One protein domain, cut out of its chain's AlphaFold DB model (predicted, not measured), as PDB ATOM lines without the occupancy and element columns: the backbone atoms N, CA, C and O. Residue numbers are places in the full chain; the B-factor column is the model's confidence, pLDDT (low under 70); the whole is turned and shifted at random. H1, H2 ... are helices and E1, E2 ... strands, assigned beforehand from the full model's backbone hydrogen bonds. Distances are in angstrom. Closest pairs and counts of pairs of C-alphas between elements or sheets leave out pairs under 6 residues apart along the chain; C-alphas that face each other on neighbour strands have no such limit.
ATOM      1  N   ILE A   5     252.658 147.609 222.918       95.25
ATOM      2  CA  ILE A   5     253.407 148.728 223.495       95.25
ATOM      3  C   ILE A   5     252.414 149.755 224.000       95.25
ATOM      4  O   ILE A   5     251.406 150.005 223.342       95.25
ATOM      5  N   TYR A   6     252.714 150.348 225.148       95.06
ATOM      6  CA  TYR A   6     251.827 151.287 225.820       95.06
ATOM      7  C   TYR A   6     252.589 152.551 226.195       95.06
ATOM      8  O   TYR A   6     253.759 152.490 226.590       95.06
ATOM      9  N   LEU A   7     251.913 153.687 226.073       97.19
ATOM     10  CA  LEU A   7     252.298 154.958 226.664       97.19
ATOM     11  C   LEU A   7     251.301 155.268 227.784       97.19
ATOM     12  O   LEU A   7     250.089 155.289 227.560       97.19
ATOM     13  N   ALA A   8     251.808 155.520 228.986       95.50
ATOM     14  CA  ALA A   8     250.980 155.748 230.164       95.50
ATOM     15  C   ALA A   8     251.514 156.885 231.036       95.50
ATOM     16  O   ALA A   8     252.708 157.187 231.027       95.50
ATOM     17  N   VAL A   9     250.626 157.488 231.828       94.94
ATOM     18  CA  VAL A   9     250.968 158.397 232.930       94.94
ATOM     19  C   VAL A   9     250.452 157.779 234.223       94.94
ATOM     20  O   VAL A   9     249.243 157.721 234.458       94.94
ATOM     21  N   GLY A  10     251.358 157.297 235.074       88.31
ATOM     22  CA  GLY A  10     250.954 156.463 236.208       88.31
ATOM     23  C   GLY A  10     250.250 155.187 235.727       88.31
ATOM     24  O   GLY A  10     250.840 154.409 234.987       88.31
ATOM     25  N   ARG A  11     248.996 154.961 236.143       88.12
ATOM     26  CA  ARG A  11     248.184 153.807 235.698       88.12
ATOM     27  C   ARG A  11     247.213 154.130 234.564       88.12
ATOM     28  O   ARG A  11     246.499 153.240 234.121       88.12
ATOM     29  N   LEU A  12     247.147 155.387 234.125       89.81
ATOM     30  CA  LEU A  12     246.299 155.775 233.005       89.81
ATOM     31  C   LEU A  12     247.054 155.533 231.699       89.81
ATOM     32  O   LEU A  12     247.996 156.267 231.383       89.81
ATOM     33  N   GLU A  13     246.623 154.531 230.941       91.00
ATOM     34  CA  GLU A  13     247.064 154.343 229.561       91.00
ATOM     35  C   GLU A  13     246.464 155.447 228.689       91.00
ATOM     36  O   GLU A  13     245.264 155.729 228.751       91.00
ATOM     37  N   ILE A  14     247.317 156.106 227.909       92.06
ATOM     38  CA  ILE A  14     246.921 157.217 227.034       92.06
ATOM     39  C   ILE A  14     247.078 156.874 225.556       92.06
ATOM     40  O   ILE A  14     246.427 157.498 224.725       92.06
ATOM     41  N   GLU A  15     247.915 155.890 225.228       93.06
ATOM     42  CA  GLU A  15     248.090 155.390 223.869       93.06
ATOM     43  C   GLU A  15     248.664 153.972 223.884       93.06
ATOM     44  O   GLU A  15     249.400 153.593 224.798       93.06
ATOM     45  N   TRP A  16     248.345 153.185 222.860       92.69
ATOM     46  CA  TRP A  16     248.869 151.837 222.689       92.69
ATOM     47  C   TRP A  16     249.126 151.529 221.217       92.69
ATOM     48  O   TRP A  16     248.611 152.182 220.311       92.69
ATOM     49  N   GLY A  17     249.916 150.494 220.969       92.38
ATOM     50  CA  GLY A  17     250.126 149.957 219.636       92.38
ATOM     51  C   GLY A  17     250.452 148.473 219.665       92.38
ATOM     52  O   GLY A  17     250.690 147.879 220.717       92.38
ATOM     53  N   LYS A  18     250.441 147.853 218.485       92.94
ATOM     54  CA  LYS A  18     250.624 146.406 218.339       92.94
ATOM     55  C   LYS A  18     251.597 146.082 217.223       92.94
ATOM     56  O   LYS A  18     251.442 146.539 216.090       92.94
ATOM     57  N   ASN A  19     252.546 145.196 217.506       93.75
ATOM     58  CA  ASN A  19     253.578 144.758 216.572       93.75
ATOM     59  C   ASN A  19     254.342 145.951 215.969       93.75
ATOM     60  O   ASN A  19     255.204 146.519 216.619       93.75
ATOM     61  N   ARG A  20     254.034 146.334 214.723       92.94
ATOM     62  CA  ARG A  20     254.658 147.469 214.015       92.94
ATOM     63  C   ARG A  20     253.738 148.686 213.872       92.94
ATOM     64  O   ARG A  20     254.139 149.667 213.262       92.94
ATOM     65  N   GLY A  21     252.498 148.599 214.354       93.94
ATOM     66  CA  GLY A  21     251.526 149.690 214.324       93.94
ATOM     67  C   GLY A  21     251.506 150.411 215.663       93.94
ATOM     68  O   GLY A  21     250.670 150.093 216.504       93.94
ATOM     69  N   PHE A  22     252.457 151.317 215.867       94.38
ATOM     70  CA  PHE A  22     252.549 152.195 217.033       94.38
ATOM     71  C   PHE A  22     253.160 153.535 216.614       94.38
ATOM     72  O   PHE A  22     253.889 153.596 215.620       94.38
ATOM     73  N   ASN A  23     252.876 154.592 217.373       95.75
ATOM     74  CA  ASN A  23     253.514 155.889 217.187       95.75
ATOM     75  C   ASN A  23     254.844 155.956 217.944       95.75
ATOM     76  O   ASN A  23     255.017 155.363 219.010       95.75
ATOM     77  N   ASP A  24     255.808 156.662 217.361       96.31
ATOM     78  CA  ASP A  24     257.106 156.874 217.989       96.31
ATOM     79  C   ASP A  24     257.028 158.013 219.013       96.31
ATOM     80  O   ASP A  24     256.717 159.158 218.675       96.31
ATOM     81  N   HIS A  25     257.356 157.691 220.266       97.62
ATOM     82  CA  HIS A  25     257.419 158.636 221.378       97.62
ATOM     83  C   HIS A  25     258.839 158.814 221.933       97.62
ATOM     84  O   HIS A  25     259.017 159.438 222.979       97.62
ATOM     85  N   SER A  26     259.870 158.314 221.244       97.38
ATOM     86  CA  SER A  26     261.273 158.399 221.682       97.38
ATOM     87  C   SER A  26     261.724 159.836 221.963       97.38
ATOM     88  O   SER A  26     262.464 160.072 222.916       97.38
ATOM     89  N   ALA A  27     261.204 160.821 221.220       97.81
ATOM     90  CA  ALA A  27     261.497 162.244 221.419       97.81
ATOM     91  C   ALA A  27     261.089 162.786 222.808       97.81
ATOM     92  O   ALA A  27     261.635 163.795 223.267       97.81
ATOM     93  N   LEU A  28     260.174 162.118 223.519       98.25
ATOM     94  CA  LEU A  28     259.784 162.476 224.891       98.25
ATOM     95  C   LEU A  28     260.859 162.125 225.930       98.25
ATOM     96  O   LEU A  28     260.795 162.593 227.067       98.25
ATOM     97  N   PHE A  29     261.866 161.349 225.536       98.38
ATOM     98  CA  PHE A  29     262.895 160.796 226.404       98.38
ATOM     99  C   PHE A  29     264.302 161.126 225.879       98.38
ATOM    100  O   PHE A  29     264.477 161.653 224.783       98.38
ATOM    101  N   GLN A  30     265.316 160.838 226.686       97.19
ATOM    102  CA  GLN A  30     266.735 161.104 226.441       97.19
ATOM    103  C   GLN A  30     267.531 159.795 226.338       97.19
ATOM    104  O   GLN A  30     268.589 159.625 226.945       97.19
ATOM    105  N   ALA A  31     267.019 158.868 225.523       95.88
ATOM    106  CA  ALA A  31     267.634 157.568 225.266       95.88
ATOM    107  C   ALA A  31     267.981 156.819 226.573       95.88
ATOM    108  O   ALA A  31     267.153 156.723 227.477       95.88
ATOM    109  N   GLU A  32     269.209 156.303 226.673       96.94
ATOM    110  CA  GLU A  32     269.685 155.474 227.787       96.94
ATOM    111  C   GLU A  32     269.575 156.156 229.162       96.94
ATOM    112  O   GLU A  32     269.525 155.462 230.173       96.94
ATOM    113  N   SER A  33     269.515 157.495 229.246       97.25
ATOM    114  CA  SER A  33     269.389 158.162 230.552       97.25
ATOM    115  C   SER A  33     268.013 157.999 231.195       97.25
ATOM    116  O   SER A  33     267.898 158.196 232.401       97.25
ATOM    117  N   ASP A  34     266.991 157.670 230.402       98.25
ATOM    118  CA  ASP A  34     265.614 157.481 230.868       98.25
ATOM    119  C   ASP A  34     265.172 156.012 230.827       98.25
ATOM    120  O   ASP A  34     263.999 155.716 231.066       98.25
ATOM    121  N   VAL A  35     266.089 155.086 230.528       98.44
ATOM    122  CA  VAL A  35     265.811 153.651 230.604       98.44
ATOM    123  C   VAL A  35     265.591 153.256 232.062       98.44
ATOM    124  O   VAL A  35     266.417 153.523 232.936       98.44
ATOM    125  N   ALA A  36     264.460 152.613 232.331       98.06
ATOM    126  CA  ALA A  36     264.059 152.176 233.662       98.06
ATOM    127  C   ALA A  36     263.196 150.913 233.585       98.06
ATOM    128  O   ALA A  36     262.662 150.577 232.533       98.06
ATOM    129  N   ASN A  37     263.004 150.234 234.717       98.06
ATOM    130  CA  ASN A  37     261.987 149.191 234.808       98.06
ATOM    131  C   ASN A  37     260.611 149.832 235.032       98.06
ATOM    132  O   ASN A  37     260.390 150.476 236.060       98.06
ATOM    133  N   VAL A  38     259.697 149.645 234.083       97.38
ATOM    134  CA  VAL A  38     258.324 150.170 234.092       97.38
ATOM    135  C   VAL A  38     257.319 149.017 234.225       97.38
ATOM    136  O   VAL A  38     257.659 147.879 233.890       97.38
ATOM    137  N   PRO A  39     256.110 149.264 234.759       95.12
ATOM    138  CA  PRO A  39     255.081 148.240 234.881       95.12
ATOM    139  C   PRO A  39     254.497 147.852 233.515       95.12
ATOM    140  O   PRO A  39     254.220 148.703 232.674       95.12
ATOM    141  N   TYR A  40     254.263 146.557 233.349       94.12
ATOM    142  CA  TYR A  40     253.531 145.919 232.263       94.12
ATOM    143  C   TYR A  40     252.319 145.228 232.870       94.12
ATOM    144  O   TYR A  40     252.470 144.463 233.824       94.12
ATOM    145  N   TYR A  41     251.136 145.494 232.324       90.50
ATOM    146  CA  TYR A  41     249.883 144.915 232.793       90.50
ATOM    147  C   TYR A  41     249.454 143.805 231.831       90.50
ATOM    148  O   TYR A  41     249.148 144.058 230.667       90.50
ATOM    149  N   TYR A  42     249.458 142.564 232.313       88.94
ATOM    150  CA  TYR A  42     248.986 141.396 231.574       88.94
ATOM    151  C   TYR A  42     247.643 140.918 232.109       88.94
ATOM    152  O   TYR A  42     247.340 141.068 233.292       88.94
ATOM    153  N   VAL A  43     246.866 140.291 231.228       85.44
ATOM    154  CA  VAL A  43     245.621 139.609 231.588       85.44
ATOM    155  C   VAL A  43     245.933 138.514 232.612       85.44
ATOM    156  O   VAL A  43     246.775 137.650 232.357       85.44
ATOM    157  N   GLY A  44     245.291 138.592 233.776       84.38
ATOM    158  CA  GLY A  44     245.376 137.585 234.830       84.38
ATOM    159  C   GLY A  44     244.085 136.788 234.958       84.38
ATOM    160  O   GLY A  44     243.471 136.431 233.955       84.38
ATOM    161  N   ASP A  45     243.693 136.502 236.195       83.62
ATOM    162  CA  ASP A  45     242.471 135.748 236.484       83.62
ATOM    163  C   ASP A  45     241.224 136.614 236.233       83.62
ATOM    164  O   ASP A  45     241.245 137.814 236.514       83.62
ATOM    165  N   GLU A  46     240.146 136.009 235.725       81.62
ATOM    166  CA  GLU A  46     238.847 136.673 235.546       81.62
ATOM    167  C   GLU A  46     238.279 137.143 236.898       81.62
ATOM    168  O   GLU A  46     238.287 136.406 237.888       81.62
ATOM    169  N   GLU A  47     237.788 138.380 236.942       75.00
ATOM    170  CA  GLU A  47     237.089 138.972 238.084       75.00
ATOM    171  C   GLU A  47     235.576 138.972 237.820       75.00
ATOM    172  O   GLU A  47     235.087 139.647 236.916       75.00
ATOM    173  N   GLU A  48     234.828 138.214 238.628       61.88
ATOM    174  CA  GLU A  48     233.380 138.004 238.449       61.88
ATOM    175  C   GLU A  48     232.504 139.202 238.898       61.88
ATOM    176  O   GLU A  48     231.322 139.237 238.560       61.88
ATOM    177  N   ASP A  49     233.049 140.193 239.624       60.72
ATOM    178  CA  ASP A  49     232.258 141.201 240.370       60.72
ATOM    179  C   ASP A  49     232.342 142.665 239.857       60.72
ATOM    180  O   ASP A  49     231.579 143.505 240.333       60.72
ATOM    181  N   ASP A  50     233.203 142.994 238.880       58.75
ATOM    182  CA  ASP A  50     233.493 144.396 238.482       58.75
ATOM    183  C   ASP A  50     233.024 144.789 237.057       58.75
ATOM    184  O   ASP A  50     233.331 145.875 236.549       58.75
ATOM    185  N   ALA A  51     232.242 143.936 236.388       61.25
ATOM    186  CA  ALA A  51     231.708 144.211 235.052       61.25
ATOM    187  C   ALA A  51     230.580 145.266 235.078       61.25
ATOM    188  O   ALA A  51     229.502 145.052 235.631       61.25
ATOM    189  N   VAL A  52     230.800 146.418 234.430       63.69
ATOM    190  CA  VAL A  52     229.787 147.493 234.311       63.69
ATOM    191  C   VAL A  52     228.752 147.190 233.218       63.69
ATOM    192  O   VAL A  52     227.630 147.699 233.254       63.69
ATOM    193  N   PHE A  53     229.117 146.361 232.238       64.88
ATOM    194  CA  PHE A  53     228.264 145.963 231.121       64.88
ATOM    195  C   PHE A  53     228.086 144.440 231.100       64.88
ATOM    196  O   PHE A  53     228.984 143.708 231.492       64.88
ATOM    197  N   GLU A  54     226.933 143.971 230.620       59.41
ATOM    198  CA  GLU A  54     226.498 142.562 230.710       59.41
ATOM    199  C   GLU A  54     227.412 141.568 229.955       59.41
ATOM    200  O   GLU A  54     227.461 140.397 230.314       59.41
ATOM    201  N   ASP A  55     228.183 142.055 228.971       66.88
ATOM    202  CA  ASP A  55     229.147 141.280 228.168       66.88
ATOM    203  C   ASP A  55     230.621 141.630 228.487       66.88
ATOM    204  O   ASP A  55     231.515 141.361 227.685       66.88
ATOM    205  N   ASP A  56     230.890 142.323 229.598       69.81
ATOM    206  CA  ASP A  56     232.239 142.764 229.965       69.81
ATOM    207  C   ASP A  56     232.950 141.708 230.810       69.81
ATOM    208  O   ASP A  56     232.482 141.365 231.891       69.81
ATOM    209  N   ILE A  57     234.103 141.227 230.346       72.50
ATOM    210  CA  ILE A  57     234.980 140.373 231.150       72.50
ATOM    211  C   ILE A  57     236.071 141.259 231.746       72.50
ATOM    212  O   ILE A  57     236.753 141.985 231.016       72.50
ATOM    213  N   ARG A  58     236.209 141.218 233.072       81.19
ATOM    214  CA  ARG A  58     237.253 141.925 233.819       81.19
ATOM    215  C   ARG A  58     238.299 140.946 234.304       81.19
ATOM    216  O   ARG A  58     238.004 139.775 234.529       81.19
ATOM    217  N   TYR A  59     239.521 141.430 234.453       81.25
ATOM    218  CA  TYR A  59     240.652 140.622 234.867       81.25
ATOM    219  C   TYR A  59     241.447 141.335 235.937       81.25
ATOM    220  O   TYR A  59     241.749 142.523 235.833       81.25
ATOM    221  N   LYS A  60     241.927 140.560 236.903       84.81
ATOM    222  CA  LYS A  60     242.933 141.032 237.838       84.81
ATOM    223  C   LYS A  60     244.284 141.116 237.123       84.81
ATOM    224  O   LYS A  60     244.868 140.069 236.833       84.81
ATOM    225  N   PRO A  61     244.837 142.313 236.855       86.00
ATOM    226  CA  PRO A  61     246.035 142.418 236.037       86.00
ATOM    227  C   PRO A  61     247.255 141.847 236.767       86.00
ATOM    228  O   PRO A  61     247.523 142.173 237.929       86.00
ATOM    229  N   ILE A  62     248.035 141.030 236.062       89.88
ATOM    230  CA  ILE A  62     249.367 140.608 236.495       89.88
ATOM    231  C   ILE A  62     250.335 141.729 236.132       89.88
ATOM    232  O   ILE A  62     250.437 142.114 234.969       89.88
ATOM    233  N   VAL A  63     251.048 142.251 237.131       92.94
ATOM    234  CA  VAL A  63     252.022 143.327 236.930       92.94
ATOM    235  C   VAL A  63     253.428 142.748 236.889       92.94
ATOM    236  O   VAL A  63     253.913 142.214 237.890       92.94
ATOM    237  N   GLU A  64     254.105 142.900 235.758       95.88
ATOM    238  CA  GLU A  64     255.535 142.618 235.627       95.88
ATOM    239  C   GLU A  64     256.315 143.916 235.441       95.88
ATOM    240  O   GLU A  64     255.820 144.871 234.856       95.88
ATOM    241  N   PHE A  65     257.557 143.961 235.921       97.19
ATOM    242  CA  PHE A  65     258.445 145.097 235.690       97.19
ATOM    243  C   PHE A  65     259.509 144.699 234.677       97.19
ATOM    244  O   PHE A  65     260.325 143.816 234.952       97.19
ATOM    245  N   LYS A  66     259.498 145.358 233.520       97.88
ATOM    246  CA  LYS A  66     260.474 145.154 232.444       97.88
ATOM    247  C   LYS A  66     261.016 146.494 231.985       97.88
ATOM    248  O   LYS A  66     260.524 147.547 232.388       97.88
ATOM    249  N   GLU A  67     262.039 146.449 231.152       97.94
ATOM    250  CA  GLU A  67     262.681 147.654 230.659       97.94
ATOM    251  C   GLU A  67     261.721 148.519 229.822       97.94
ATOM    252  O   GLU A  67     260.954 148.027 229.007       97.94
ATOM    253  N   GLY A  68     261.765 149.826 230.007       98.31
ATOM    254  CA  GLY A  68     261.036 150.808 229.220       98.31
ATOM    255  C   GLY A  68     261.697 152.170 229.369       98.31
ATOM    256  O   GLY A  68     262.778 152.283 229.952       98.31
ATOM    257  N   LEU A  69     261.050 153.217 228.864       98.50
ATOM    258  CA  LEU A  69     261.470 154.596 229.130       98.50
ATOM    259  C   LEU A  69     260.553 155.238 230.163       98.50
ATOM    260  O   LEU A  69     259.346 155.009 230.145       98.50
ATOM    261  N   SER A  70     261.120 156.042 231.060       98.06
ATOM    262  CA  SER A  70     260.380 156.717 232.126       98.06
ATOM    263  C   SER A  70     260.922 158.121 232.377       98.06
ATOM    264  O   SER A  70     262.098 158.289 232.690       98.06
ATOM    265  N   LYS A  71     260.058 159.140 232.316       97.00
ATOM    266  CA  LYS A  71     260.404 160.539 232.632       97.00
ATOM    267  C   LYS A  71     259.242 161.229 233.359       97.00
ATOM    268  O   LYS A  71     258.098 160.976 232.993       97.00
ATOM    269  N   PRO A  72     259.479 162.101 234.362       96.38
ATOM    270  CA  PRO A  72     258.400 162.844 235.016       96.38
ATOM    271  C   PRO A  72     257.557 163.650 234.020       96.38
ATOM    272  O   PRO A  72     258.113 164.299 233.126       96.38
ATOM    273  N   LEU A  73     256.232 163.656 234.195       97.56
ATOM    274  CA  LEU A  73     255.298 164.361 233.311       97.56
ATOM    275  C   LEU A  73     255.662 165.838 233.155       97.56
ATOM    276  O   LEU A  73     255.714 166.331 232.032       97.56
ATOM    277  N   SER A  74     255.996 166.532 234.243       96.25
ATOM    278  CA  SER A  74     256.431 167.934 234.202       96.25
ATOM    279  C   SER A  74     257.596 168.183 233.227       96.25
ATOM    280  O   SER A  74     257.580 169.163 232.481       96.25
ATOM    281  N   GLN A  75     258.564 167.268 233.154       97.00
ATOM    282  CA  GLN A  75     259.689 167.354 232.219       97.00
ATOM    283  C   GLN A  75     259.291 166.984 230.788       97.00
ATOM    284  O   GLN A  75     259.743 167.630 229.841       97.00
ATOM    285  N   VAL A  76     258.433 165.973 230.612       98.19
ATOM    286  CA  VAL A  76     257.893 165.598 229.293       98.19
ATOM    287  C   VAL A  76     257.109 166.753 228.674       98.19
ATOM    288  O   VAL A  76     257.250 167.013 227.483       98.19
ATOM    289  N   ILE A  77     256.357 167.512 229.470       97.94
ATOM    290  CA  ILE A  77     255.623 168.696 229.003       97.94
ATOM    291  C   ILE A  77     256.561 169.778 228.470       97.94
ATOM    292  O   ILE A  77     256.277 170.377 227.430       97.94
ATOM    293  N   GLU A  78     257.696 170.027 229.129       97.69
ATOM    294  CA  GLU A  78     258.694 170.966 228.608       97.69
ATOM    295  C   GLU A  78     259.259 170.499 227.253       97.69
ATOM    296  O   GLU A  78     259.402 171.317 226.343       97.69
ATOM    297  N   ARG A  79     259.485 169.189 227.071       98.12
ATOM    298  CA  ARG A  79     259.910 168.610 225.782       98.12
ATOM    299  C   ARG A  79     258.821 168.724 224.711       98.12
ATOM    300  O   ARG A  79     259.105 169.179 223.608       98.12
ATOM    301  N   LEU A  80     257.569 168.390 225.033       98.31
ATOM    302  CA  LEU A  80     256.422 168.519 224.122       98.31
ATOM    303  C   LEU A  80     256.250 169.951 223.615       98.31
ATOM    304  O   LEU A  80     256.028 170.162 222.422       98.31
ATOM    305  N   ASN A  81     256.417 170.937 224.498       98.06
ATOM    306  CA  ASN A  81     256.363 172.345 224.116       98.06
ATOM    307  C   ASN A  81     257.445 172.705 223.084       98.06
ATOM    308  O   ASN A  81     257.154 173.440 222.141       98.06
ATOM    309  N   LEU A  82     258.666 172.174 223.226       97.25
ATOM    310  CA  LEU A  82     259.751 172.373 222.255       97.25
ATOM    311  C   LEU A  82     259.504 171.638 220.930       97.25
ATOM    312  O   LEU A  82     259.894 172.144 219.881       97.25
ATOM    313  N   LEU A  83     258.795 170.505 220.963       96.94
ATOM    314  CA  LEU A  83     258.333 169.769 219.778       96.94
ATOM    315  C   LEU A  83     257.127 170.433 219.080       96.94
ATOM    316  O   LEU A  83     256.687 169.975 218.032       96.94
ATOM    317  N   GLY A  84     256.579 171.520 219.639       95.44
ATOM    318  CA  GLY A  84     255.439 172.255 219.074       95.44
ATOM    319  C   GLY A  84     254.063 171.738 219.511       95.44
ATOM    320  O   GLY A  84     253.037 172.337 219.168       95.44
ATOM    321  N   HIS A  85     254.017 170.688 220.330       97.19
ATOM    322  CA  HIS A  85     252.798 170.200 220.961       97.19
ATOM    323  C   HIS A  85     252.543 171.023 222.218       97.19
ATOM    324  O   HIS A  85     253.094 170.755 223.280       97.19
ATOM    325  N   THR A  86     251.739 172.072 222.076       97.50
ATOM    326  CA  THR A  86     251.407 173.010 223.157       97.50
ATOM    327  C   THR A  86     249.957 172.841 223.587       97.50
ATOM    328  O   THR A  86     249.121 172.397 222.803       97.50
ATOM    329  N   TYR A  87     249.612 173.300 224.789       95.94
ATOM    330  CA  TYR A  87     248.221 173.336 225.257       95.94
ATOM    331  C   TYR A  87     247.271 174.027 224.254       95.94
ATOM    332  O   TYR A  87     246.207 173.505 223.932       95.94
ATOM    333  N   ALA A  88     247.693 175.155 223.668       97.44
ATOM    334  CA  ALA A  88     246.911 175.857 222.647       97.44
ATOM    335  C   ALA A  88     246.764 175.055 221.341       97.44
ATOM    336  O   ALA A  88     245.802 175.250 220.600       97.44
ATOM    337  N   GLN A  89     247.723 174.180 221.019       97.12
ATOM    338  CA  GLN A  89     247.581 173.236 219.912       97.12
ATOM    339  C   GLN A  89     246.558 172.148 220.248       97.12
ATOM    340  O   GLN A  89     245.780 171.800 219.367       97.12
ATOM    341  N   GLY A  90     246.500 171.684 221.499       97.62
ATOM    342  CA  GLY A  90     245.482 170.733 221.951       97.62
ATOM    343  C   GLY A  90     244.057 171.284 221.880       97.62
ATOM    344  O   GLY A  90     243.156 170.596 221.411       97.62
ATOM    345  N   GLU A  91     243.853 172.563 222.217       97.56
ATOM    346  CA  GLU A  91     242.560 173.238 221.999       97.56
ATOM    347  C   GLU A  91     242.156 173.258 220.517       97.56
ATOM    348  O   GLU A  91     241.002 173.002 220.169       97.56
ATOM    349  N   ARG A  92     243.114 173.528 219.619       97.94
ATOM    350  CA  ARG A  92     242.874 173.503 218.167       97.94
ATOM    351  C   ARG A  92     242.595 172.097 217.649       97.94
ATOM    352  O   ARG A  92     241.743 171.945 216.779       97.94
ATOM    353  N   GLU A  93     243.303 171.095 218.160       98.06
ATOM    354  CA  GLU A  93     243.084 169.685 217.833       98.06
ATOM    355  C   GLU A  93     241.670 169.252 218.226       98.06
ATOM    356  O   GLU A  93     240.939 168.728 217.389       98.06
ATOM    357  N   PHE A  94     241.243 169.564 219.450       98.25
ATOM    358  CA  PHE A  94     239.882 169.292 219.904       98.25
ATOM    359  C   PHE A  94     238.832 169.953 219.003       98.25
ATOM    360  O   PHE A  94     237.891 169.298 218.560       98.25
ATOM    361  N   ALA A  95     239.004 171.240 218.681       97.81
ATOM    362  CA  ALA A  95     238.085 171.961 217.800       97.81
ATOM    363  C   ALA A  95     238.035 171.360 216.383       97.81
ATOM    364  O   ALA A  95     236.965 171.280 215.777       97.81
ATOM    365  N   TYR A  96     239.178 170.912 215.860       98.00
ATOM    366  CA  TYR A  96     239.250 170.207 214.583       98.00
ATOM    367  C   TYR A  96     238.489 168.876 214.628       98.00
ATOM    368  O   TYR A  96     237.675 168.609 213.744       98.00
ATOM    369  N   LEU A  97     238.694 168.074 215.676       97.81
ATOM    370  CA  LEU A  97     238.008 166.794 215.869       97.81
ATOM    371  C   LEU A  97     236.496 166.971 216.051       97.81
ATOM    372  O   LEU A  97     235.731 166.166 215.519       97.81
ATOM    373  N   ALA A  98     236.064 168.041 216.722       96.75
ATOM    374  CA  ALA A  98     234.655 168.410 216.823       96.75
ATOM    375  C   ALA A  98     234.029 168.692 215.456       96.75
ATOM    376  O   ALA A  98     232.957 168.175 215.149       96.75
ATOM    377  N   GLY A  99     234.722 169.450 214.603       96.88
ATOM    378  CA  GLY A  99     234.276 169.703 213.234       96.88
ATOM    379  C   GLY A  99     234.257 168.442 212.365       96.88
ATOM    380  O   GLY A  99     233.312 168.241 211.607       96.88
ATOM    381  N   LEU A 100     235.274 167.583 212.491       96.75
ATOM    382  CA  LEU A 100     235.405 166.352 211.709       96.75
ATOM    383  C   LEU A 100     234.318 165.321 212.046       96.75
ATOM    384  O   LEU A 100     233.769 164.700 211.140       96.75
ATOM    385  N   ASN A 101     234.008 165.158 213.334       95.81
ATOM    386  CA  ASN A 101     233.020 164.189 213.821       95.81
ATOM    387  C   ASN A 101     231.618 164.794 213.986       95.81
ATOM    388  O   ASN A 101     230.671 164.077 214.289       95.81
ATOM    389  N   VAL A 102     231.469 166.102 213.743       94.25
ATOM    390  CA  VAL A 102     230.187 166.822 213.727       94.25
ATOM    391  C   VAL A 102     229.434 166.711 215.066       94.25
ATOM    392  O   VAL A 102     228.234 166.444 215.093       94.25
ATOM    393  N   PHE A 103     230.132 166.925 216.187       94.25
ATOM    394  CA  PHE A 103     229.503 167.036 217.514       94.25
ATOM    395  C   PHE A 103     229.431 168.494 217.994       94.25
ATOM    396  O   PHE A 103     230.213 169.342 217.552       94.25
ATOM    397  N   ASP A 104     228.495 168.811 218.897       91.25
ATOM    398  CA  ASP A 104     228.329 170.167 219.417       91.25
ATOM    399  C   ASP A 104     229.375 170.463 220.504       91.25
ATOM    400  O   ASP A 104     229.244 170.086 221.673       91.25
ATOM    401  N   SER A 105     230.424 171.192 220.121       90.88
ATOM    402  CA  SER A 105     231.493 171.601 221.035       90.88
ATOM    403  C   SER A 105     231.071 172.647 222.072       90.88
ATOM    404  O   SER A 105     231.889 173.038 222.904       90.88
ATOM    405  N   THR A 106     229.807 173.089 222.067       90.44
ATOM    406  CA  THR A 106     229.208 173.873 223.158       90.44
ATOM    407  C   THR A 106     228.551 172.993 224.224       90.44
ATOM    408  O   THR A 106     228.416 173.428 225.368       90.44
ATOM    409  N   ARG A 107     228.185 171.747 223.884       89.88
ATOM    410  CA  ARG A 107     227.646 170.740 224.816       89.88
ATOM    411  C   ARG A 107     228.762 169.909 225.437       89.88
ATOM    412  O   ARG A 107     228.816 169.769 226.658       89.88
ATOM    413  N   PHE A 108     229.686 169.415 224.616       94.94
ATOM    414  CA  PHE A 108     230.926 168.794 225.070       94.94
ATOM    415  C   PHE A 108     232.107 169.706 224.736       94.94
ATOM    416  O   PHE A 108     232.596 169.728 223.610       94.94
ATOM    417  N   THR A 109     232.532 170.504 225.712       96.12
ATOM    418  CA  THR A 109     233.571 171.518 225.536       96.12
ATOM    419  C   THR A 109     234.961 170.964 225.848       96.12
ATOM    420  O   THR A 109     235.113 169.946 226.532       96.12
ATOM    421  N   PHE A 110     236.000 171.678 225.408       97.12
ATOM    422  CA  PHE A 110     237.372 171.355 225.797       97.12
ATOM    423  C   PHE A 110     237.578 171.493 227.312       97.12
ATOM    424  O   PHE A 110     238.338 170.735 227.911       97.12
ATOM    425  N   GLU A 111     236.870 172.424 227.956       96.62
ATOM    426  CA  GLU A 111     236.879 172.597 229.405       96.62
ATOM    427  C   GLU A 111     236.371 171.362 230.144       96.62
ATOM    428  O   GLU A 111     236.972 171.004 231.152       96.62
ATOM    429  N   HIS A 112     235.337 170.672 229.645       95.94
ATOM    430  CA  HIS A 112     234.880 169.422 230.262       95.94
ATOM    431  C   HIS A 112     235.989 168.365 230.262       95.94
ATOM    432  O   HIS A 112     236.256 167.752 231.295       95.94
ATOM    433  N   LEU A 113     236.689 168.194 229.135       96.00
ATOM    434  CA  LEU A 113     237.811 167.258 229.042       96.00
ATOM    435  C   LEU A 113     238.986 167.682 229.937       96.00
ATOM    436  O   LEU A 113     239.548 166.860 230.665       96.00
ATOM    437  N   ARG A 114     239.339 168.970 229.914       96.19
ATOM    438  CA  ARG A 114     240.381 169.561 230.764       96.19
ATOM    439  C   ARG A 114     240.093 169.330 232.240       96.19
ATOM    440  O   ARG A 114     240.999 168.960 232.978       96.19
ATOM    441  N   ASP A 115     238.864 169.577 232.674       95.44
ATOM    442  CA  ASP A 115     238.481 169.478 234.078       95.44
ATOM    443  C   ASP A 115     238.406 168.011 234.517       95.44
ATOM    444  O   ASP A 115     238.831 167.690 235.626       95.44
ATOM    445  N   ALA A 116     237.971 167.101 233.643       94.50
ATOM    446  CA  ALA A 116     237.997 165.667 233.916       94.50
ATOM    447  C   ALA A 116     239.430 165.138 234.107       94.50
ATOM    448  O   ALA A 116     239.749 164.553 235.144       94.50
ATOM    449  N   LEU A 117     240.335 165.415 233.162       94.06
ATOM    450  CA  LEU A 117     241.748 165.011 233.259       94.06
ATOM    451  C   LEU A 117     242.508 165.774 234.360       94.06
ATOM    452  O   LEU A 117     243.433 165.246 234.977       94.06
ATOM    453  N   GLY A 118     242.086 166.998 234.668       92.88
ATOM    454  CA  GLY A 118     242.613 167.794 235.773       92.88
ATOM    455  C   GLY A 118     242.297 167.222 237.160       92.88
ATOM    456  O   GLY A 118     243.011 167.538 238.110       92.88
ATOM    457  N   ASN A 119     241.260 166.383 237.281       90.50
ATOM    458  CA  ASN A 119     240.761 165.870 238.562       90.50
ATOM    459  C   ASN A 119     240.846 164.343 238.723       90.50
ATOM    460  O   ASN A 119     240.711 163.856 239.848       90.50
ATOM    461  N   VAL A 120     241.061 163.584 237.644       89.31
ATOM    462  CA  VAL A 120     241.157 162.113 237.694       89.31
ATOM    463  C   VAL A 120     242.286 161.644 238.622       89.31
ATOM    464  O   VAL A 120     243.385 162.200 238.630       89.31
ATOM    465  N   ASP A 121     242.043 160.597 239.410       85.19
ATOM    466  CA  ASP A 121     243.103 159.956 240.191       85.19
ATOM    467  C   ASP A 121     243.799 158.865 239.369       85.19
ATOM    468  O   ASP A 121     243.429 157.689 239.374       85.19
ATOM    469  N   VAL A 122     244.836 159.279 238.644       82.44
ATOM    470  CA  VAL A 122     245.645 158.407 237.780       82.44
ATOM    471  C   VAL A 122     246.467 157.353 238.539       82.44
ATOM    472  O   VAL A 122     247.067 156.485 237.906       82.44
ATOM    473  N   ASN A 123     246.512 157.390 239.877       80.44
ATOM    474  CA  ASN A 123     247.194 156.366 240.678       80.44
ATOM    475  C   ASN A 123     246.285 155.182 241.015       80.44
ATOM    476  O   ASN A 123     246.770 154.077 241.257       80.44
ATOM    477  N   THR A 124     244.974 155.410 241.072       80.69
ATOM    478  CA  THR A 124     243.997 154.406 241.512       80.69
ATOM    479  C   THR A 124     243.093 153.920 240.391       80.69
ATOM    480  O   THR A 124     242.373 152.947 240.592       80.69
ATOM    481  N   ILE A 125     243.122 154.576 239.229       82.50
ATOM    482  CA  ILE A 125     242.393 154.133 238.042       82.50
ATOM    483  C   ILE A 125     242.766 152.683 237.700       82.50
ATOM    484  O   ILE A 125     243.935 152.290 237.792       82.50
ATOM    485  N   SER A 126     241.756 151.869 237.378       79.75
ATOM    486  CA  SER A 126     241.997 150.481 236.983       79.75
ATOM    487  C   SER A 126     242.788 150.453 235.679       79.75
ATOM    488  O   SER A 126     242.429 151.159 234.736       79.75
ATOM    489  N   ALA A 127     243.838 149.631 235.663       79.38
ATOM    490  CA  ALA A 127     244.636 149.330 234.475       79.38
ATOM    491  C   ALA A 127     244.053 148.156 233.668       79.38
ATOM    492  O   ALA A 127     244.605 147.783 232.641       79.38
ATOM    493  N   ASP A 128     242.964 147.548 234.148       81.62
ATOM    494  CA  ASP A 128     242.206 146.580 233.370       81.62
ATOM    495  C   ASP A 128     241.185 147.317 232.502       81.62
ATOM    496  O   ASP A 128     240.308 148.013 233.022       81.62
ATOM    497  N   TYR A 129     241.313 147.158 231.190       78.56
ATOM    498  CA  TYR A 129     240.423 147.719 230.177       78.56
ATOM    499  C   TYR A 129     239.519 146.650 229.532       78.56
ATOM    500  O   TYR A 129     238.817 146.953 228.571       78.56
ATOM    501  N   GLY A 130     239.505 145.426 230.078       73.31
ATOM    502  CA  GLY A 130     238.725 144.294 229.579       73.31
ATOM    503  C   GLY A 130     239.300 143.671 228.305       73.31
ATOM    504  O   GLY A 130     240.454 143.901 227.925       73.31
ATOM    505  N   GLU A 131     238.491 142.861 227.620       64.25
ATOM    506  CA  GLU A 131     238.866 142.329 226.310       64.25
ATOM    507  C   GLU A 131     238.930 143.462 225.269       64.25
ATOM    508  O   GLU A 131     237.923 144.050 224.874       64.25
ATOM    509  N   GLY A 132     240.146 143.768 224.805       62.41
ATOM    510  CA  GLY A 132     240.363 144.695 223.694       62.41
ATOM    511  C   GLY A 132     239.739 144.213 222.373       62.41
ATOM    512  O   GLY A 132     239.259 143.091 222.247       62.41
ATOM    513  N   GLY A 133     239.803 145.051 221.331       60.81
ATOM    514  CA  GLY A 133     239.168 144.761 220.031       60.81
ATOM    515  C   GLY A 133     237.784 145.388 219.872       60.81
ATOM    516  O   GLY A 133     236.958 144.914 219.094       60.81
ATOM    517  N   GLU A 134     237.536 146.455 220.620       69.00
ATOM    518  CA  GLU A 134     236.314 147.228 220.532       69.00
ATOM    519  C   GLU A 134     236.203 147.997 219.204       69.00
ATOM    520  O   GLU A 134     237.205 148.401 218.611       69.00
ATOM    521  N   ASP A 135     234.965 148.204 218.740       80.19
ATOM    522  CA  ASP A 135     234.691 149.089 217.606       80.19
ATOM    523  C   ASP A 135     235.191 150.508 217.896       80.19
ATOM    524  O   ASP A 135     235.200 150.963 219.038       80.19
ATOM    525  N   PHE A 136     235.536 151.245 216.846       84.94
ATOM    526  CA  PHE A 136     235.979 152.627 216.978       84.94
ATOM    527  C   PHE A 136     234.974 153.494 217.767       84.94
ATOM    528  O   PHE A 136     233.762 153.439 217.535       84.94
ATOM    529  N   GLY A 137     235.477 154.262 218.731       84.88
ATOM    530  CA  GLY A 137     234.704 155.058 219.687       84.88
ATOM    531  C   GLY A 137     234.157 154.269 220.885       84.88
ATOM    532  O   GLY A 137     233.649 154.861 221.839       84.88
ATOM    533  N   LYS A 138     234.196 152.934 220.878       86.62
ATOM    534  CA  LYS A 138     233.645 152.128 221.974       86.62
ATOM    535  C   LYS A 138     234.581 152.108 223.192       86.62
ATOM    536  O   LYS A 138     234.042 152.185 224.298       86.62
ATOM    537  N   PHE A 139     235.901 152.153 222.995       87.25
ATOM    538  CA  PHE A 139     236.894 152.196 224.074       87.25
ATOM    539  C   PHE A 139     236.776 153.476 224.885       87.25
ATOM    540  O   PHE A 139     236.634 153.432 226.107       87.25
ATOM    541  N   PHE A 140     236.719 154.634 224.227       89.88
ATOM    542  CA  PHE A 140     236.504 155.878 224.956       89.88
ATOM    543  C   PHE A 140     235.160 155.860 225.687       89.88
ATOM    544  O   PHE A 140     235.094 156.207 226.862       89.88
ATOM    545  N   ARG A 141     234.089 155.413 225.026       88.44
ATOM    546  CA  ARG A 141     232.740 155.398 225.603       88.44
ATOM    547  C   ARG A 141     232.603 154.493 226.828       88.44
ATOM    548  O   ARG A 141     231.900 154.857 227.766       88.44
ATOM    549  N   ARG A 142     233.163 153.283 226.782       85.69
ATOM    550  CA  ARG A 142     232.978 152.262 227.827       85.69
ATOM    551  C   ARG A 142     234.049 152.343 228.891       85.69
ATOM    552  O   ARG A 142     233.736 152.167 230.064       85.69
ATOM    553  N   GLU A 143     235.273 152.672 228.493       85.81
ATOM    554  CA  GLU A 143     236.394 152.636 229.409       85.81
ATOM    555  C   GLU A 143     236.769 154.023 229.938       85.81
ATOM    556  O   GLU A 143     236.799 154.235 231.153       85.81
ATOM    557  N   LEU A 144     237.039 154.991 229.061       88.88
ATOM    558  CA  LEU A 144     237.578 156.288 229.489       88.88
ATOM    559  C   LEU A 144     236.499 157.235 230.028       88.88
ATOM    560  O   LEU A 144     236.669 157.794 231.108       88.88
ATOM    561  N   SER A 145     235.381 157.402 229.323       90.00
ATOM    562  CA  SER A 145     234.306 158.334 229.689       90.00
ATOM    563  C   SER A 145     233.766 158.089 231.106       90.00
ATOM    564  O   SER A 145     233.696 159.060 231.872       90.00
ATOM    565  N   PRO A 146     233.476 156.842 231.540       88.56
ATOM    566  CA  PRO A 146     233.021 156.588 232.906       88.56
ATOM    567  C   PRO A 146     234.116 156.842 233.947       88.56
ATOM    568  O   PRO A 146     233.852 157.486 234.963       88.56
ATOM    569  N   ARG A 147     235.362 156.413 233.681       87.31
ATOM    570  CA  ARG A 147     236.516 156.621 234.583       87.31
ATOM    571  C   ARG A 147     236.846 158.103 234.778       87.31
ATOM    572  O   ARG A 147     237.307 158.500 235.845       87.31
ATOM    573  N   LEU A 148     236.600 158.915 233.751       89.94
ATOM    574  CA  LEU A 148     236.804 160.362 233.756       89.94
ATOM    575  C   LEU A 148     235.562 161.146 234.216       89.94
ATOM    576  O   LEU A 148     235.629 162.365 234.354       89.94
ATOM    577  N   GLY A 149     234.426 160.479 234.453       89.94
ATOM    578  CA  GLY A 149     233.167 161.124 234.838       89.94
ATOM    579  C   GLY A 149     232.506 161.946 233.723       89.94
ATOM    580  O   GLY A 149     231.641 162.775 234.004       89.94
ATOM    581  N   LEU A 150     232.881 161.726 232.461       91.56
ATOM    582  CA  LEU A 150     232.383 162.478 231.301       91.56
ATOM    583  C   LEU A 150     230.985 162.041 230.849       91.56
ATOM    584  O   LEU A 150     230.275 162.796 230.183       91.56
ATOM    585  N   ASP A 151     230.547 160.865 231.285       86.38
ATOM    586  CA  ASP A 151     229.229 160.295 231.010       86.38
ATOM    587  C   ASP A 151     228.063 161.251 231.293       86.38
ATOM    588  O   ASP A 151     227.059 161.239 230.578       86.38
ATOM    589  N   ALA A 152     228.189 162.085 232.330       86.94
ATOM    590  CA  ALA A 152     227.170 163.060 232.707       86.94
ATOM    591  C   ALA A 152     226.889 164.085 231.592       86.94
ATOM    592  O   ALA A 152     225.772 164.595 231.499       86.94
ATOM    593  N   HIS A 153     227.874 164.354 230.732       87.00
ATOM    594  CA  HIS A 153     227.759 165.286 229.612       87.00
ATOM    595  C   HIS A 153     227.245 164.620 228.328       87.00
ATOM    596  O   HIS A 153     226.697 165.307 227.469       87.00
ATOM    597  N   LEU A 154     227.400 163.298 228.196       86.44
ATOM    598  CA  LEU A 154     227.234 162.590 226.921       86.44
ATOM    599  C   LEU A 154     226.001 161.673 226.877       86.44
ATOM    600  O   LEU A 154     225.396 161.498 225.823       86.44
ATOM    601  N   LYS A 155     225.562 161.109 228.012       79.44
ATOM    602  CA  LYS A 155     224.498 160.080 228.046       79.44
ATOM    603  C   LYS A 155     223.125 160.544 227.546       79.44
ATOM    604  O   LYS A 155     222.319 159.702 227.158       79.44
ATOM    605  N   ALA A 156     222.847 161.847 227.562       84.56
ATOM    606  CA  ALA A 156     221.553 162.387 227.142       84.56
ATOM    607  C   ALA A 156     221.310 162.283 225.624       84.56
ATOM    608  O   ALA A 156     220.158 162.313 225.196       84.56
ATOM    609  N   ASP A 157     222.370 162.157 224.822       87.56
ATOM    610  CA  ASP A 157     222.294 162.127 223.362       87.56
ATOM    611  C   ASP A 157     223.211 161.026 222.803       87.56
ATOM    612  O   ASP A 157     224.418 161.223 222.667       87.56
ATOM    613  N   PRO A 158     222.665 159.836 222.489       87.06
ATOM    614  CA  PRO A 158     223.468 158.698 222.043       87.06
ATOM    615  C   PRO A 158     224.218 158.926 220.726       87.06
ATOM    616  O   PRO A 158     225.261 158.306 220.509       87.06
ATOM    617  N   VAL A 159     223.690 159.778 219.840       87.19
ATOM    618  CA  VAL A 159     224.332 160.091 218.555       87.19
ATOM    619  C   VAL A 159     225.546 160.972 218.806       87.19
ATOM    620  O   VAL A 159     226.639 160.665 218.331       87.19
ATOM    621  N   GLU A 160     225.374 162.014 219.616       89.06
ATOM    622  CA  GLU A 160     226.471 162.884 220.019       89.06
ATOM    623  C   GLU A 160     227.524 162.136 220.841       89.06
ATOM    624  O   GLU A 160     228.715 162.289 220.587       89.06
ATOM    625  N   HIS A 161     227.112 161.258 221.758       90.12
ATOM    626  CA  HIS A 161     228.034 160.429 222.531       90.12
ATOM    627  C   HIS A 161     228.928 159.591 221.613       90.12
ATOM    628  O   HIS A 161     230.139 159.528 221.820       90.12
ATOM    629  N   ARG A 162     228.359 158.978 220.568       90.94
ATOM    630  CA  ARG A 162     229.142 158.227 219.584       90.94
ATOM    631  C   ARG A 162     230.148 159.127 218.863       90.94
ATOM    632  O   ARG A 162     231.323 158.784 218.838       90.94
ATOM    633  N   ALA A 163     229.704 160.271 218.344       93.81
ATOM    634  CA  ALA A 163     230.565 161.217 217.632       93.81
ATOM    635  C   ALA A 163     231.703 161.760 218.513       93.81
ATOM    636  O   ALA A 163     232.849 161.827 218.074       93.81
ATOM    637  N   VAL A 164     231.413 162.098 219.773       95.38
ATOM    638  CA  VAL A 164     232.430 162.505 220.753       95.38
ATOM    639  C   VAL A 164     233.398 161.363 221.031       95.38
ATOM    640  O   VAL A 164     234.598 161.593 221.080       95.38
ATOM    641  N   SER A 165     232.915 160.133 221.190       93.94
ATOM    642  CA  SER A 165     233.795 159.013 221.537       93.94
ATOM    643  C   SER A 165     234.744 158.654 220.393       93.94
ATOM    644  O   SER A 165     235.937 158.487 220.625       93.94
ATOM    645  N   GLU A 166     234.241 158.627 219.156       94.44
ATOM    646  CA  GLU A 166     235.060 158.494 217.943       94.44
ATOM    647  C   GLU A 166     236.073 159.654 217.840       94.44
ATOM    648  O   GLU A 166     237.254 159.447 217.564       94.44
ATOM    649  N   ALA A 167     235.663 160.888 218.147       96.06
ATOM    650  CA  ALA A 167     236.579 162.023 218.173       96.06
ATOM    651  C   ALA A 167     237.688 161.879 219.226       96.06
ATOM    652  O   ALA A 167     238.844 162.170 218.930       96.06
ATOM    653  N   MET A 168     237.356 161.456 220.445       95.12
ATOM    654  CA  MET A 168     238.309 161.389 221.555       95.12
ATOM    655  C   MET A 168     239.310 160.242 221.417       95.12
ATOM    656  O   MET A 168     240.439 160.392 221.869       95.12
ATOM    657  N   GLU A 169     238.960 159.147 220.738       92.75
ATOM    658  CA  GLU A 169     239.940 158.108 220.374       92.75
ATOM    659  C   GLU A 169     240.963 158.579 219.328       92.75
ATOM    660  O   GLU A 169     242.024 157.978 219.198       92.75
ATOM    661  N   ASN A 170     240.681 159.673 218.612       94.50
ATOM    662  CA  ASN A 170     241.625 160.328 217.699       94.50
ATOM    663  C   ASN A 170     242.383 161.505 218.339       94.50
ATOM    664  O   ASN A 170     243.150 162.178 217.648       94.50
ATOM    665  N   LEU A 171     242.152 161.801 219.620       96.25
ATOM    666  CA  LEU A 171     242.872 162.858 220.320       96.25
ATOM    667  C   LEU A 171     244.296 162.393 220.638       96.25
ATOM    668  O   LEU A 171     244.490 161.324 221.211       96.25
ATOM    669  N   SER A 172     245.298 163.207 220.319       96.56
ATOM    670  CA  SER A 172     246.689 162.844 220.572       96.56
ATOM    671  C   SER A 172     246.985 162.644 222.061       96.56
ATOM    672  O   SER A 172     246.567 163.429 222.924       96.56
ATOM    673  N   ALA A 173     247.840 161.661 222.361       97.06
ATOM    674  CA  ALA A 173     248.401 161.461 223.696       97.06
ATOM    675  C   ALA A 173     249.078 162.725 224.248       97.06
ATOM    676  O   ALA A 173     249.124 162.953 225.457       97.06
ATOM    677  N   TYR A 174     249.587 163.582 223.363       97.88
ATOM    678  CA  TYR A 174     250.266 164.820 223.729       97.88
ATOM    679  C   TYR A 174     249.291 165.863 224.273       97.88
ATOM    680  O   TYR A 174     249.599 166.525 225.267       97.88
ATOM    681  N   THR A 175     248.093 165.963 223.695       97.81
ATOM    682  CA  THR A 175     247.018 166.784 224.264       97.81
ATOM    683  C   THR A 175     246.542 166.218 225.595       97.81
ATOM    684  O   THR A 175     246.424 166.975 226.559       97.81
ATOM    685  N   VAL A 176     246.365 164.897 225.702       96.56
ATOM    686  CA  VAL A 176     246.001 164.246 226.974       96.56
ATOM    687  C   VAL A 176     247.031 164.554 228.068       96.56
ATOM    688  O   VAL A 176     246.651 164.985 229.157       96.56
ATOM    689  N   MET A 177     248.331 164.440 227.778       97.12
ATOM    690  CA  MET A 177     249.401 164.783 228.723       97.12
ATOM    691  C   MET A 177     249.364 166.253 229.153       97.12
ATOM    692  O   MET A 177     249.501 166.534 230.342       97.12
ATOM    693  N   HIS A 178     249.129 167.197 228.233       97.06
ATOM    694  CA  HIS A 178     248.975 168.620 228.582       97.06
ATOM    695  C   HIS A 178     247.811 168.879 229.534       97.06
ATOM    696  O   HIS A 178     247.911 169.737 230.414       97.06
ATOM    697  N   LEU A 179     246.711 168.144 229.382       96.25
ATOM    698  CA  LEU A 179     245.559 168.256 230.271       96.25
ATOM    699  C   LEU A 179     245.841 167.611 231.631       96.25
ATOM    700  O   LEU A 179     245.574 168.234 232.661       96.25
ATOM    701  N   LEU A 180     246.477 166.437 231.649       95.25
ATOM    702  CA  LEU A 180     246.929 165.767 232.873       95.25
ATOM    703  C   LEU A 180     247.966 166.584 233.648       95.25
ATOM    704  O   LEU A 180     247.951 166.577 234.871       95.25
ATOM    705  N   ALA A 181     248.837 167.342 232.985       94.38
ATOM    706  CA  ALA A 181     249.857 168.152 233.655       94.38
ATOM    707  C   ALA A 181     249.276 169.260 234.550       94.38
ATOM    708  O   ALA A 181     249.972 169.815 235.400       94.38
ATOM    709  N   ARG A 182     247.990 169.581 234.376       90.94
ATOM    710  CA  ARG A 182     247.242 170.519 235.224       90.94
ATOM    711  C   ARG A 182     246.720 169.863 236.503       90.94
ATOM    712  O   ARG A 182     246.307 170.569 237.421       90.94
ATOM    713  N   ASN A 183     246.743 168.536 236.566       91.94
ATOM    714  CA  ASN A 183     246.410 167.756 237.741       91.94
ATOM    715  C   ASN A 183     247.627 167.686 238.670       91.94
ATOM    716  O   ASN A 183     248.640 167.052 238.365       91.94
ATOM    717  N   SER A 184     247.524 168.302 239.848       88.06
ATOM    718  CA  SER A 184     248.621 168.324 240.822       88.06
ATOM    719  C   SER A 184     249.012 166.932 241.336       88.06
ATOM    720  O   SER A 184     250.107 166.778 241.867       88.06
ATOM    721  N   ARG A 185     248.137 165.922 241.201       86.56
ATOM    722  CA  ARG A 185     248.430 164.521 241.557       86.56
ATOM    723  C   ARG A 185     249.157 163.761 240.446       86.56
ATOM    724  O   ARG A 185     249.695 162.696 240.727       86.56
ATOM    725  N   ALA A 186     249.170 164.288 239.219       88.50
ATOM    726  CA  ALA A 186     249.796 163.658 238.058       88.50
ATOM    727  C   ALA A 186     251.123 164.313 237.645       88.50
ATOM    728  O   ALA A 186     251.950 163.654 237.025       88.50
ATOM    729  N   ALA A 187     251.350 165.585 237.992       81.00
ATOM    730  CA  ALA A 187     252.494 166.371 237.511       81.00
ATOM    731  C   ALA A 187     253.875 165.721 237.751       81.00
ATOM    732  O   ALA A 187     254.759 165.833 236.903       81.00
ATOM    733  N   GLU A 188     254.041 165.020 238.876       86.50
ATOM    734  CA  GLU A 188     255.291 164.332 239.242       86.50
ATOM    735  C   GLU A 188     255.285 162.833 238.911       86.50
ATOM    736  O   GLU A 188     256.264 162.133 239.170       86.50
ATOM    737  N   LEU A 189     254.192 162.313 238.346       93.62
ATOM    738  CA  LEU A 189     254.139 160.915 237.941       93.62
ATOM    739  C   LEU A 189     254.978 160.678 236.688       93.62
ATOM    740  O   LEU A 189     255.123 161.574 235.849       93.62
ATOM    741  N   PRO A 190     255.530 159.465 236.541       95.50
ATOM    742  CA  PRO A 190     256.266 159.119 235.347       95.50
ATOM    743  C   PRO A 190     255.309 158.967 234.161       95.50
ATOM    744  O   PRO A 190     254.273 158.305 234.254       95.50
ATOM    745  N   VAL A 191     255.706 159.547 233.035       97.88
ATOM    746  CA  VAL A 191     255.296 159.106 231.706       97.88
ATOM    747  C   VAL A 191     256.155 157.901 231.362       97.88
ATOM    748  O   VAL A 191     257.383 157.982 231.453       97.88
ATOM    749  N   GLN A 192     255.522 156.796 230.992       97.94
ATOM    750  CA  GLN A 192     256.175 155.513 230.771       97.94
ATOM    751  C   GLN A 192     255.878 155.004 229.368       97.94
ATOM    752  O   GLN A 192     254.718 154.980 228.964       97.94
ATOM    753  N   TRP A 193     256.916 154.587 228.645       98.00
ATOM    754  CA  TRP A 193     256.790 153.956 227.333       98.00
ATOM    755  C   TRP A 193     257.332 152.526 227.382       98.00
ATOM    756  O   TRP A 193     258.541 152.292 227.475       98.00
ATOM    757  N   ALA A 194     256.407 151.570 227.376       97.62
ATOM    758  CA  ALA A 194     256.638 150.163 227.675       97.62
ATOM    759  C   ALA A 194     256.997 149.362 226.407       97.62
ATOM    760  O   ALA A 194     256.202 148.569 225.905       97.62
ATOM    761  N   PHE A 195     258.212 149.547 225.877       97.31
ATOM    762  CA  PHE A 195     258.608 148.998 224.570       97.31
ATOM    763  C   PHE A 195     259.132 147.544 224.558       97.31
ATOM    764  O   PHE A 195     259.152 146.926 223.492       97.31
ATOM    765  N   ASN A 196     259.552 146.973 225.696       97.69
ATOM    766  CA  ASN A 196     260.252 145.676 225.768       97.69
ATOM    767  C   ASN A 196     259.550 144.515 225.047       97.69
ATOM    768  O   ASN A 196     260.210 143.753 224.350       97.69
ATOM    769  N   ASP A 197     258.225 144.382 225.156       97.06
ATOM    770  CA  ASP A 197     257.508 143.278 224.503       97.06
ATOM    771  C   ASP A 197     257.596 143.351 222.965       97.06
ATOM    772  O   ASP A 197     257.634 142.313 222.295       97.06
ATOM    773  N   ILE A 198     257.664 144.558 222.385       97.31
ATOM    774  CA  ILE A 198     257.888 144.765 220.942       97.31
ATOM    775  C   ILE A 198     259.321 144.387 220.561       97.31
ATOM    776  O   ILE A 198     259.523 143.717 219.542       97.31
ATOM    777  N   GLU A 199     260.295 144.788 221.382       96.75
ATOM    778  CA  GLU A 199     261.715 144.477 221.191       96.75
ATOM    779  C   GLU A 199     261.964 142.961 221.252       96.75
ATOM    780  O   GLU A 199     262.444 142.364 220.286       96.75
ATOM    781  N   GLN A 200     261.561 142.306 222.343       97.00
ATOM    782  CA  GLN A 200     261.719 140.861 222.544       97.00
ATOM    783  C   GLN A 200     260.896 140.039 221.545       97.00
ATOM    784  O   GLN A 200     261.307 138.955 221.131       97.00
ATOM    785  N   GLY A 201     259.747 140.566 221.113       95.06
ATOM    786  CA  GLY A 201     258.920 139.966 220.066       95.06
ATOM    787  C   GLY A 201     259.522 140.053 218.658       95.06
ATOM    788  O   GLY A 201     258.969 139.463 217.729       95.06
ATOM    789  N   GLY A 202     260.634 140.775 218.466       95.44
ATOM    790  CA  GLY A 202     261.294 140.939 217.167       95.44
ATOM    791  C   GLY A 202     260.540 141.855 216.197       95.44
ATOM    792  O   GLY A 202     260.738 141.782 214.980       95.44
ATOM    793  N   TYR A 203     259.652 142.709 216.711       95.25
ATOM    794  CA  TYR A 203     258.871 143.643 215.901       95.25
ATOM    795  C   TYR A 203     259.583 144.986 215.682       95.25
ATOM    796  O   TYR A 203     259.234 145.684 214.727       95.25
ATOM    797  N   GLY A 204     260.614 145.294 216.476       93.88
ATOM    798  CA  GLY A 204     261.486 146.463 216.345       93.88
ATOM    799  C   GLY A 204     262.792 146.298 217.135       93.88
ATOM    800  O   GLY A 204     262.804 145.588 218.133       93.88
ATOM    801  N   GLY A 205     263.893 146.906 216.679       95.62
ATOM    802  CA  GLY A 205     265.169 146.906 217.407       95.62
ATOM    803  C   GLY A 205     265.227 147.991 218.487       95.62
ATOM    804  O   GLY A 205     264.460 148.955 218.437       95.62
ATOM    805  N   ARG A 206     266.150 147.853 219.452       96.19
ATOM    806  CA  ARG A 206     266.355 148.814 220.555       96.19
ATOM    807  C   ARG A 206     266.473 150.254 220.060       96.19
ATOM    808  O   ARG A 206     265.928 151.166 220.672       96.19
ATOM    809  N   GLU A 207     267.161 150.448 218.940       96.25
ATOM    810  CA  GLU A 207     267.438 151.738 218.310       96.25
ATOM    811  C   GLU A 207     266.191 152.481 217.813       96.25
ATOM    812  O   GLU A 207     266.279 153.664 217.495       96.25
ATOM    813  N   LEU A 208     265.036 151.811 217.741       95.62
ATOM    814  CA  LEU A 208     263.755 152.466 217.475       95.62
ATOM    815  C   LEU A 208     263.199 153.169 218.715       95.62
ATOM    816  O   LEU A 208     262.471 154.145 218.575       95.62
ATOM    817  N   PHE A 209     263.541 152.689 219.910       97.19
ATOM    818  CA  PHE A 209     262.973 153.170 221.168       97.19
ATOM    819  C   PHE A 209     263.976 154.023 221.938       97.19
ATOM    820  O   PHE A 209     263.694 155.161 222.308       97.19
TER     821      PHE A 209
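AT A GLANCE: This is residues 5 to 209 of the 364 residues of the protein "HEPN_Toprim_N domain-containing protein" of Mesorhizobium sp (UniProt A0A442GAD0). A five-stranded sheet folds back on itself at one end of the domain, E2 and E1 facing E4 and E3 with E5 as hinge, while crossed helices make the other part. H8 lies between them, packed on E2 and E1 and touching H2, H3 and H4; farther out H7 crosses H5, with H6 near both, and H1 and H9 lie by the sheet. The 205 printed residues, with nine named helices and five strands, run E1 E2 H1 E3 E4 H2 H3 H4 H5 H6 H7 H8 E5 H9. The sheet, order E2 E1 E5 E4 E3, is antiparallel and the class mixed. The whole is compact, with a radius of gyration of the C-alphas of 17.0 A and spans of 47, 45 and 31 A.

HOW THE PARTS SIT: E1, residues 5 to 9, and E2, 12 to 18, form a hairpin; N 7 and O 15 are 2.8 A apart, within hydrogen-bond range. H1, 31 to 34, stands at the sheet's level. E3, 35 to 42, and E4, 62 to 72, form another hairpin, with N 40 and O 64 at 2.7 A. E4 bends by 86 degrees at residue 67, and its residues 69 to 72 pair with E5, 190 to 193, with N 191 and O 71 at 2.8 A. E5 is also the antiparallel neighbour of E1, with N 192 and O 8 at 2.8 A. H8, 173 to 180, is on the strongly twisted sheet at a height of 9.1 A. H8 touches H2, 73 to 82, at a steep tilt of 54 degrees, the closest C-alphas being those of Ile 77 and His 178, 6.7 A. H3, 87 to 101, touches H8 with residues 87 to 90 alone, C-alphas of Gly 90 and Thr 175 closest at 4.8 A. H4, 110 to 119, touches H8, closest C-alphas Leu 117 and Leu 180, 5.3 A. H5, 138 to 147, and H7, 158 to 169, touch about perpendicular, 89 degrees, closest C-alphas Phe 140 and Ser 165, 5.4 A. H6, 151 to 154, is close to both but not clearly touching. H9, 196 to 200, is on the sheet. Every O i to N i+4 pair is within range in H2, H3, H4, H7, H8 and H9, and 3 of 6 in H5; H1 and H6 are too short for one.

IN THESE COORDINATES: E1 begins at C-alpha 5 (253.407, 148.728, 223.495); E4 is 24.0 A long, H3 21.1 A and E3 20.8 A. H9 ends at C-alpha 200 (261.719, 140.861, 222.544).

THE WHOLE: The printed part has no cut. Long links join E2 to H1, E3 to E4 and H4 to H5. Residues 48 to 56 and 131 to 134 are under 70.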